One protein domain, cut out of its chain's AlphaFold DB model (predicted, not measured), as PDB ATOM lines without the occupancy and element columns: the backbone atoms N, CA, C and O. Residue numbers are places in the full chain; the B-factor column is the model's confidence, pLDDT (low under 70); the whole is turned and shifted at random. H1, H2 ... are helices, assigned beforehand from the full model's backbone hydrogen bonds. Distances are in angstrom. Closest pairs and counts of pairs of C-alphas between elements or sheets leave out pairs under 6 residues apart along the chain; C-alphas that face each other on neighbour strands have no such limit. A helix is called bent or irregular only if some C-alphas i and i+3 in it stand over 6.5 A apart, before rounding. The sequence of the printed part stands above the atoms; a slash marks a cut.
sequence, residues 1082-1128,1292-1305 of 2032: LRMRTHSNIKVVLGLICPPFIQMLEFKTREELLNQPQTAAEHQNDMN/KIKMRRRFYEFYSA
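Overview. This is residues 1082 to 1128 and 1292 to 1305 of the 2032 residues of the protein "Transient receptor potential channel" of Caenorhabditis elegans (UniProt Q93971). Five short helices are spread out along an elongated, open arrangement with few contacts between them: H1 and H2 make one end, H5 sits in the middle, and H3 and H4 make the other end. An extended stretch, residues 1105 to 1109, runs from H2 across to H3, and residues 1117 to 1122, of which 1120 to 1122 belong to H4, stick out free. The printed part has 61 residues with five named helices in the order H1, H2, H3, H4, H5 and no named strand, and its class is all helix. It is only just compact, close to loose, with a radius of gyration of the C-alphas of 12.4 A and spans of 33 by 21 by 20 A.

Along the chain. The printed part begins at Leu 1082, and H1 follows at residues 1088 to 1097, with C-alpha 1088 at (43.914, -22.087, 16.951) and a length of 14.3 A. H2 is residues 1099 to 1104, 10.3 A long; it is neither bent nor irregular, but only just: C-alphas 1100 and 1103 are 6.0 A apart. H3 is residues 1110 to 1114, 6.4 A long. H4 is residues 1120 to 1128, 12.6 A long, ending at C-alpha 1128 at (21.212, -1.134, 8.808). After the cut, H5 is residues 1295 to 1304, 14.4 A long, ending at C-alpha 1304 at (38.011, -8.085, 14.483).

Arrangement. H1 and H2 only just touch, only at the corner by their link, with 3 pairs of C-alphas within 8 A; their closest C-alphas are those of Gly 1095 and Phe 1101, 5.2 A apart. They run opposite ways at a steep tilt of 41 degrees. H2 and H5 are close but not clearly touching, their closest C-alphas being those of Ile 1102 and Phe 1299, 7.5 A apart. Their lines are only just about perpendicular, at 72 degrees. H1 and H5 are near each other, with 6 pairs of C-alphas within 10 A. H3 and H5 are apart. H3 and H4 are only just apart, 8.4 A at their closest. H4 is also apart from H1, H2 and H5. Every O i to N i+4 pair is within hydrogen-bond range in H1, H3, H4 and H5; in H2 it is 0 of 2, beside 3 of 3 O i to N i+3 pairs.

Size, cuts and confidence. The two C-alphas farthest apart are those of His 1087 and Asn 1128, 35.5 A. Residues 1129 to 1291 are not printed, and C-alphas 1128 and 1292 are 19.0 A apart across the cut. Of the links that are printed whole, those from H1 to H2, H2 to H3 and H3 to H4 are tight. The mean pLDDT of the printed part is 78.8, and it is under 70 at residue 1085, residues 1120 to 1122, residues 1124 to 1128 and residue 1292.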
ATOM      1  N   LEU A1082      35.322 -16.946  14.643       85.76
ATOM      2  CA  LEU A1082      36.033 -18.146  14.180       85.76
ATOM      3  C   LEU A1082      35.642 -19.417  14.950       85.76
ATOM      4  O   LEU A1082      35.654 -19.460  16.177       85.76
ATOM      5  N   ARG A1083      35.389 -20.512  14.223       81.32
ATOM      6  CA  ARG A1083      35.012 -21.822  14.779       81.32
ATOM      7  C   ARG A1083      36.250 -22.720  14.930       81.32
ATOM      8  O   ARG A1083      36.520 -23.577  14.091       81.32
ATOM      9  N   MET A1084      37.055 -22.524  15.978       73.77
ATOM     10  CA  MET A1084      38.354 -23.210  16.128       73.77
ATOM     11  C   MET A1084      38.419 -24.199  17.304       73.77
ATOM     12  O   MET A1084      38.586 -23.801  18.449       73.77
ATOM     13  N   ARG A1085      38.405 -25.513  17.015       66.07
ATOM     14  CA  ARG A1085      38.555 -26.575  18.042       66.07
ATOM     15  C   ARG A1085      39.993 -26.985  18.388       66.07
ATOM     16  O   ARG A1085      40.240 -27.414  19.508       66.07
ATOM     17  N   THR A1086      40.939 -26.917  17.449       75.80
ATOM     18  CA  THR A1086      42.330 -27.379  17.662       75.80
ATOM     19  C   THR A1086      43.349 -26.530  16.904       75.80
ATOM     20  O   THR A1086      43.092 -26.090  15.779       75.80
ATOM     21  N   HIS A1087      44.524 -26.331  17.516       81.73
ATOM     22  CA  HIS A1087      45.658 -25.556  16.985       81.73
ATOM     23  C   HIS A1087      45.299 -24.120  16.537       81.73
ATOM     24  O   HIS A1087      45.837 -23.634  15.542       81.73
ATOM     25  N   SER A1088      44.402 -23.441  17.268       82.40
ATOM     26  CA  SER A1088      43.914 -22.087  16.951       82.40
ATOM     27  C   SER A1088      45.049 -21.078  16.753       82.40
ATOM     28  O   SER A1088      45.149 -20.502  15.677       82.40
ATOM     29  N   ASN A1089      45.965 -20.948  17.720       87.17
ATOM     30  CA  ASN A1089      47.113 -20.030  17.636       87.17
ATOM     31  C   ASN A1089      47.917 -20.178  16.332       87.17
ATOM     32  O   ASN A1089      48.152 -19.194  15.640       87.17
ATOM     33  N   ILE A1090      48.287 -21.405  15.945       87.84
ATOM     34  CA  ILE A1090      49.062 -21.642  14.713       87.84
ATOM     35  C   ILE A1090      48.231 -21.292  13.469       87.84
ATOM     36  O   ILE A1090      48.758 -20.696  12.533       87.84
ATOM     37  N   LYS A1091      46.929 -21.607  13.458       89.63
ATOM     38  CA  LYS A1091      46.027 -21.269  12.344       89.63
ATOM     39  C   LYS A1091      45.834 -19.756  12.185       89.63
ATOM     40  O   LYS A1091      45.831 -19.276  11.056       89.63
ATOM     41  N   VAL A1092      45.722 -19.013  13.289       89.78
ATOM     42  CA  VAL A1092      45.619 -17.543  13.285       89.78
ATOM     43  C   VAL A1092      46.930 -16.905  12.831       89.78
ATOM     44  O   VAL A1092      46.907 -16.069  11.935       89.78
ATOM     45  N   VAL A1093      48.080 -17.349  13.351       90.02
ATOM     46  CA  VAL A1093      49.402 -16.857  12.919       90.02
ATOM     47  C   VAL A1093      49.650 -17.131  11.429       90.02
ATOM     48  O   VAL A1093      50.116 -16.244  10.716       90.02
ATOM     49  N   LEU A1094      49.264 -18.306  10.915       88.94
ATOM     50  CA  LEU A1094      49.310 -18.594   9.474       88.94
ATOM     51  C   LEU A1094      48.352 -17.709   8.661       88.94
ATOM     52  O   LEU A1094      48.721 -17.285   7.571       88.94
ATOM     53  N   GLY A1095      47.161 -17.390   9.179       87.70
ATOM     54  CA  GLY A1095      46.225 -16.453   8.546       87.70
ATOM     55  C   GLY A1095      46.722 -15.001   8.519       87.70
ATOM     56  O   GLY A1095      46.490 -14.298   7.540       87.70
ATOM     57  N   LEU A1096      47.454 -14.571   9.554       88.94
ATOM     58  CA  LEU A1096      48.087 -13.248   9.628       88.94
ATOM     59  C   LEU A1096      49.272 -13.124   8.657       88.94
ATOM     60  O   LEU A1096      49.359 -12.143   7.923       88.94
ATOM     61  N   ILE A1097      50.162 -14.122   8.625       87.63
ATOM     62  CA  ILE A1097      51.343 -14.140   7.743       87.63
ATOM     63  C   ILE A1097      50.946 -14.391   6.277       87.63
ATOM     64  O   ILE A1097      51.575 -13.863   5.363       87.63
ATOM     65  N   CYS A1098      49.900 -15.186   6.038       88.05
ATOM     66  CA  CYS A1098      49.429 -15.561   4.708       88.05
ATOM     67  C   CYS A1098      47.906 -15.350   4.588       88.05
ATOM     68  O   CYS A1098      47.135 -16.303   4.735       88.05
ATOM     69  N   PRO A1099      47.440 -14.128   4.252       83.41
ATOM     70  CA  PRO A1099      46.013 -13.813   4.127       83.41
ATOM     71  C   PRO A1099      45.170 -14.750   3.229       83.41
ATOM     72  O   PRO A1099      43.993 -14.944   3.535       83.41
ATOM     73  N   PRO A1100      45.699 -15.396   2.163       86.13
ATOM     74  CA  PRO A1100      44.966 -16.442   1.440       86.13
ATOM     75  C   PRO A1100      44.509 -17.629   2.307       86.13
ATOM     76  O   PRO A1100      43.467 -18.221   2.027       86.13
ATOM     77  N   PHE A1101      45.235 -17.960   3.383       85.15
ATOM     78  CA  PHE A1101      44.909 -19.074   4.284       85.15
ATOM     79  C   PHE A1101      43.581 -18.865   5.032       85.15
ATOM     80  O   PHE A1101      42.896 -19.835   5.357       85.15
ATOM     81  N   ILE A1102      43.153 -17.607   5.209       85.27
ATOM     82  CA  ILE A1102      41.875 -17.225   5.835       85.27
ATOM     83  C   ILE A1102      40.678 -17.881   5.116       85.27
ATOM     84  O   ILE A1102      39.657 -18.166   5.742       85.27
ATOM     85  N   GLN A1103      40.792 -18.209   3.822       79.73
ATOM     86  CA  GLN A1103      39.715 -18.880   3.081       79.73
ATOM     87  C   GLN A1103      39.436 -20.319   3.552       79.73
ATOM     88  O   GLN A1103      38.307 -20.788   3.398       79.73
ATOM     89  N   MET A1104      40.431 -20.998   4.138       80.94
ATOM     90  CA  MET A1104      40.308 -22.361   4.680       80.94
ATOM     91  C   MET A1104      39.921 -22.393   6.168       80.94
ATOM     92  O   MET A1104      39.766 -23.477   6.730       80.94
ATOM     93  N   LEU A1105      39.766 -21.233   6.816       83.39
ATOM     94  CA  LEU A1105      39.287 -21.158   8.194       83.39
ATOM     95  C   LEU A1105      37.763 -21.335   8.253       83.39
ATOM     96  O   LEU A1105      37.020 -20.892   7.373       83.39
ATOM     97  N   GLU A1106      37.306 -21.998   9.313       81.46
ATOM     98  CA  GLU A1106      35.891 -22.209   9.597       81.46
ATOM     99  C   GLU A1106      35.353 -21.027  10.418       81.46
ATOM    100  O   GLU A1106      35.951 -20.626  11.418       81.46
ATOM    101  N   PHE A1107      34.232 -20.458   9.980       84.80
ATOM    102  CA  PHE A1107      33.584 -19.296  10.595       84.80
ATOM    103  C   PHE A1107      32.206 -19.690  11.135       84.80
ATOM    104  O   PHE A1107      31.560 -20.588  10.587       84.80
ATOM    105  N   LYS A1108      31.747 -18.989  12.174       83.25
ATOM    106  CA  LYS A1108      30.350 -19.001  12.628       83.25
ATOM    107  C   LYS A1108      29.413 -18.549  11.493       83.25
ATOM    108  O   LYS A1108      29.826 -17.879  10.543       83.25
ATOM    109  N   THR A1109      28.153 -18.964  11.543       78.86
ATOM    110  CA  THR A1109      27.087 -18.519  10.625       78.86
ATOM    111  C   THR A1109      26.577 -17.121  10.997       78.86
ATOM    112  O   THR A1109      26.861 -16.630  12.085       78.86
ATOM    113  N   ARG A1110      25.817 -16.446  10.114       73.14
ATOM    114  CA  ARG A1110      25.275 -15.108  10.439       73.14
ATOM    115  C   ARG A1110      24.298 -15.155  11.620       73.14
ATOM    116  O   ARG A1110      24.263 -14.212  12.397       73.14
ATOM    117  N   GLU A1111      23.542 -16.243  11.754       71.11
ATOM    118  CA  GLU A1111      22.647 -16.470  12.892       71.11
ATOM    119  C   GLU A1111      23.440 -16.705  14.195       71.11
ATOM    120  O   GLU A1111      23.170 -16.047  15.193       71.11
ATOM    121  N   GLU A1112      24.494 -17.535  14.177       75.82
ATOM    122  CA  GLU A1112      25.390 -17.716  15.340       75.82
ATOM    123  C   GLU A1112      26.117 -16.415  15.752       75.82
ATOM    124  O   GLU A1112      26.375 -16.222  16.935       75.82
ATOM    125  N   LEU A1113      26.433 -15.516  14.808       73.62
ATOM    126  CA  LEU A1113      27.058 -14.213  15.095       73.62
ATOM    127  C   LEU A1113      26.095 -13.180  15.702       73.62
ATOM    128  O   LEU A1113      26.546 -12.295  16.423       73.62
ATOM    129  N   LEU A1114      24.794 -13.264  15.408       71.70
ATOM    130  CA  LEU A1114      23.772 -12.388  16.000       71.70
ATOM    131  C   LEU A1114      23.465 -12.755  17.459       71.70
ATOM    132  O   LEU A1114      23.090 -11.884  18.234       71.70
ATOM    133  N   ASN A1115      23.675 -14.020  17.831       71.44
ATOM    134  CA  ASN A1115      23.505 -14.518  19.199       71.44
ATOM    135  C   ASN A1115      24.779 -14.391  20.063       71.44
ATOM    136  O   ASN A1115      24.799 -14.856  21.200       71.44
ATOM    137  N   GLN A1116      25.853 -13.807  19.526       74.51
ATOM    138  CA  GLN A1116      27.081 -13.491  20.259       74.51
ATOM    139  C   GLN A1116      27.002 -12.031  20.747       74.51
ATOM    140  O   GLN A1116      26.482 -11.202  20.001       74.51
ATOM    141  N   PRO A1117      27.491 -11.675  21.954       72.35
ATOM    142  CA  PRO A1117      27.566 -10.273  22.371       72.35
ATOM    143  C   PRO A1117      28.376  -9.431  21.374       72.35
ATOM    144  O   PRO A1117      29.378  -9.895  20.829       72.35
ATOM    145  N   GLN A1118      27.926  -8.198  21.142       72.55
ATOM    146  CA  GLN A1118      28.499  -7.246  20.185       72.55
ATOM    147  C   GLN A1118      28.643  -5.861  20.828       72.55
ATOM    148  O   GLN A1118      28.063  -5.576  21.879       72.55
ATOM    149  N   THR A1119      29.384  -4.963  20.178       70.35
ATOM    150  CA  THR A1119      29.347  -3.536  20.531       70.35
ATOM    151  C   THR A1119      28.057  -2.882  20.022       70.35
ATOM    152  O   THR A1119      27.529  -3.248  18.965       70.35
ATOM    153  N   ALA A1120      27.559  -1.857  20.724       65.39
ATOM    154  CA  ALA A1120      26.344  -1.130  20.323       65.39
ATOM    155  C   ALA A1120      26.432  -0.559  18.890       65.39
ATOM    156  O   ALA A1120      25.444  -0.516  18.153       65.39
ATOM    157  N   ALA A1121      27.635  -0.153  18.471       64.65
ATOM    158  CA  ALA A1121      27.899   0.345  17.126       64.65
ATOM    159  C   ALA A1121      27.822  -0.758  16.050       64.65
ATOM    160  O   ALA A1121      27.364  -0.495  14.937       64.65
ATOM    161  N   GLU A1122      28.246  -1.989  16.341       67.35
ATOM    162  CA  GLU A1122      28.159  -3.107  15.390       67.35
ATOM    163  C   GLU A1122      26.727  -3.609  15.225       67.35
ATOM    164  O   GLU A1122      26.285  -3.783  14.086       67.35
ATOM    165  N   HIS A1123      25.964  -3.704  16.318       71.75
ATOM    166  CA  HIS A1123      24.547  -4.057  16.259       71.75
ATOM    167  C   HIS A1123      23.753  -3.071  15.377       71.75
ATOM    168  O   HIS A1123      23.030  -3.480  14.461       71.75
ATOM    169  N   GLN A1124      23.966  -1.758  15.552       67.30
ATOM    170  CA  GLN A1124      23.378  -0.733  14.677       67.30
ATOM    171  C   GLN A1124      23.809  -0.892  13.207       67.30
ATOM    172  O   GLN A1124      22.991  -0.720  12.300       67.30
ATOM    173  N   ASN A1125      25.071  -1.232  12.935       67.31
ATOM    174  CA  ASN A1125      25.540  -1.459  11.566       67.31
ATOM    175  C   ASN A1125      24.870  -2.683  10.915       67.31
ATOM    176  O   ASN A1125      24.461  -2.599   9.755       67.31
ATOM    177  N   ASP A1126      24.695  -3.790  11.640       68.16
ATOM    178  CA  ASP A1126      24.088  -5.006  11.088       68.16
ATOM    179  C   ASP A1126      22.560  -4.918  10.929       68.16
ATOM    180  O   ASP A1126      22.029  -5.489   9.967       68.16
ATOM    181  N   MET A1127      21.877  -4.114  11.754       62.25
ATOM    182  CA  MET A1127      20.467  -3.723  11.568       62.25
ATOM    183  C   MET A1127      20.254  -2.806  10.344       62.25
ATOM    184  O   MET A1127      19.294  -2.961   9.582       62.25
ATOM    185  N   ASN A1128      21.197  -1.903  10.061       64.82
ATOM    186  CA  ASN A1128      21.212  -1.134   8.808       64.82
ATOM    187  C   ASN A1128      21.536  -2.017   7.573       64.82
ATOM    188  O   ASN A1128      21.150  -1.707   6.440       64.82
ATOM    189  N   LYS A1292      25.514 -18.654   4.192       58.34
ATOM    190  CA  LYS A1292      26.990 -18.608   4.233       58.34
ATOM    191  C   LYS A1292      27.521 -17.181   4.015       58.34
ATOM    192  O   LYS A1292      27.171 -16.514   3.042       58.34
ATOM    193  N   ILE A1293      28.411 -16.740   4.905       70.90
ATOM    194  CA  ILE A1293      28.914 -15.361   4.960       70.90
ATOM    195  C   ILE A1293      29.774 -15.014   3.729       70.90
ATOM    196  O   ILE A1293      30.681 -15.767   3.354       70.90
ATOM    197  N   LYS A1294      29.511 -13.840   3.129       77.33
ATOM    198  CA  LYS A1294      30.256 -13.268   1.988       77.33
ATOM    199  C   LYS A1294      31.738 -13.057   2.337       77.33
ATOM    200  O   LYS A1294      32.054 -12.558   3.416       77.33
ATOM    201  N   MET A1295      32.646 -13.321   1.391       77.43
ATOM    202  CA  MET A1295      34.105 -13.277   1.618       77.43
ATOM    203  C   MET A1295      34.621 -11.973   2.248       77.43
ATOM    204  O   MET A1295      35.443 -12.035   3.157       77.43
ATOM    205  N   ARG A1296      34.109 -10.798   1.844       83.19
ATOM    206  CA  ARG A1296      34.513  -9.508   2.444       83.19
ATOM    207  C   ARG A1296      34.227  -9.435   3.951       83.19
ATOM    208  O   ARG A1296      35.033  -8.865   4.677       83.19
ATOM    209  N   ARG A1297      33.119 -10.017   4.423       81.19
ATOM    210  CA  ARG A1297      32.795 -10.059   5.857       81.19
ATOM    211  C   ARG A1297      33.647 -11.105   6.582       81.19
ATOM    212  O   ARG A1297      34.091 -10.804   7.671       81.19
ATOM    213  N   ARG A1298      34.023 -12.235   5.963       83.48
ATOM    214  CA  ARG A1298      35.012 -13.166   6.566       83.48
ATOM    215  C   ARG A1298      36.360 -12.505   6.877       83.48
ATOM    216  O   ARG A1298      36.952 -12.807   7.901       83.48
ATOM    217  N   PHE A1299      36.840 -11.606   6.012       86.44
ATOM    218  CA  PHE A1299      38.049 -10.827   6.306       86.44
ATOM    219  C   PHE A1299      37.842  -9.848   7.473       86.44
ATOM    220  O   PHE A1299      38.749  -9.697   8.279       86.44
ATOM    221  N   TYR A1300      36.659  -9.231   7.601       84.96
ATOM    222  CA  TYR A1300      36.311  -8.425   8.780       84.96
ATOM    223  C   TYR A1300      36.312  -9.284  10.055       84.96
ATOM    224  O   TYR A1300      37.115  -9.022  10.935       84.96
ATOM    225  N   GLU A1301      35.525 -10.369  10.089       83.68
ATOM    226  CA  GLU A1301      35.418 -11.303  11.230       83.68
ATOM    227  C   GLU A1301      36.757 -11.954  11.628       83.68
ATOM    228  O   GLU A1301      36.921 -12.408  12.758       83.68
ATOM    229  N   PHE A1302      37.721 -12.041  10.703       89.24
ATOM    230  CA  PHE A1302      39.068 -12.513  11.019       89.24
ATOM    231  C   PHE A1302      39.906 -11.450  11.737       89.24
ATOM    232  O   PHE A1302      40.599 -11.794  12.687       89.24
ATOM    233  N   TYR A1303      39.858 -10.191  11.284       87.07
ATOM    234  CA  TYR A1303      40.660  -9.095  11.841       87.07
ATOM    235  C   TYR A1303      39.993  -8.370  13.025       87.07
ATOM    236  O   TYR A1303      40.686  -7.649  13.734       87.07
ATOM    237  N   SER A1304      38.688  -8.549  13.261       83.43
ATOM    238  CA  SER A1304      38.011  -8.085  14.483       83.43
ATOM    239  C   SER A1304      38.243  -9.016  15.677       83.43
ATOM    240  O   SER A1304      38.246  -8.558  16.812       83.43
ATOM    241  N   ALA A1305      38.468 -10.316  15.446       87.23
ATOM    242  CA  ALA A1305      38.614 -11.298  16.521       87.23
ATOM    243  C   ALA A1305      39.823 -10.983  17.438       87.23
ATOM    244  O   ALA A1305      40.942 -10.882  16.915       87.23
TER     245      ALA A1305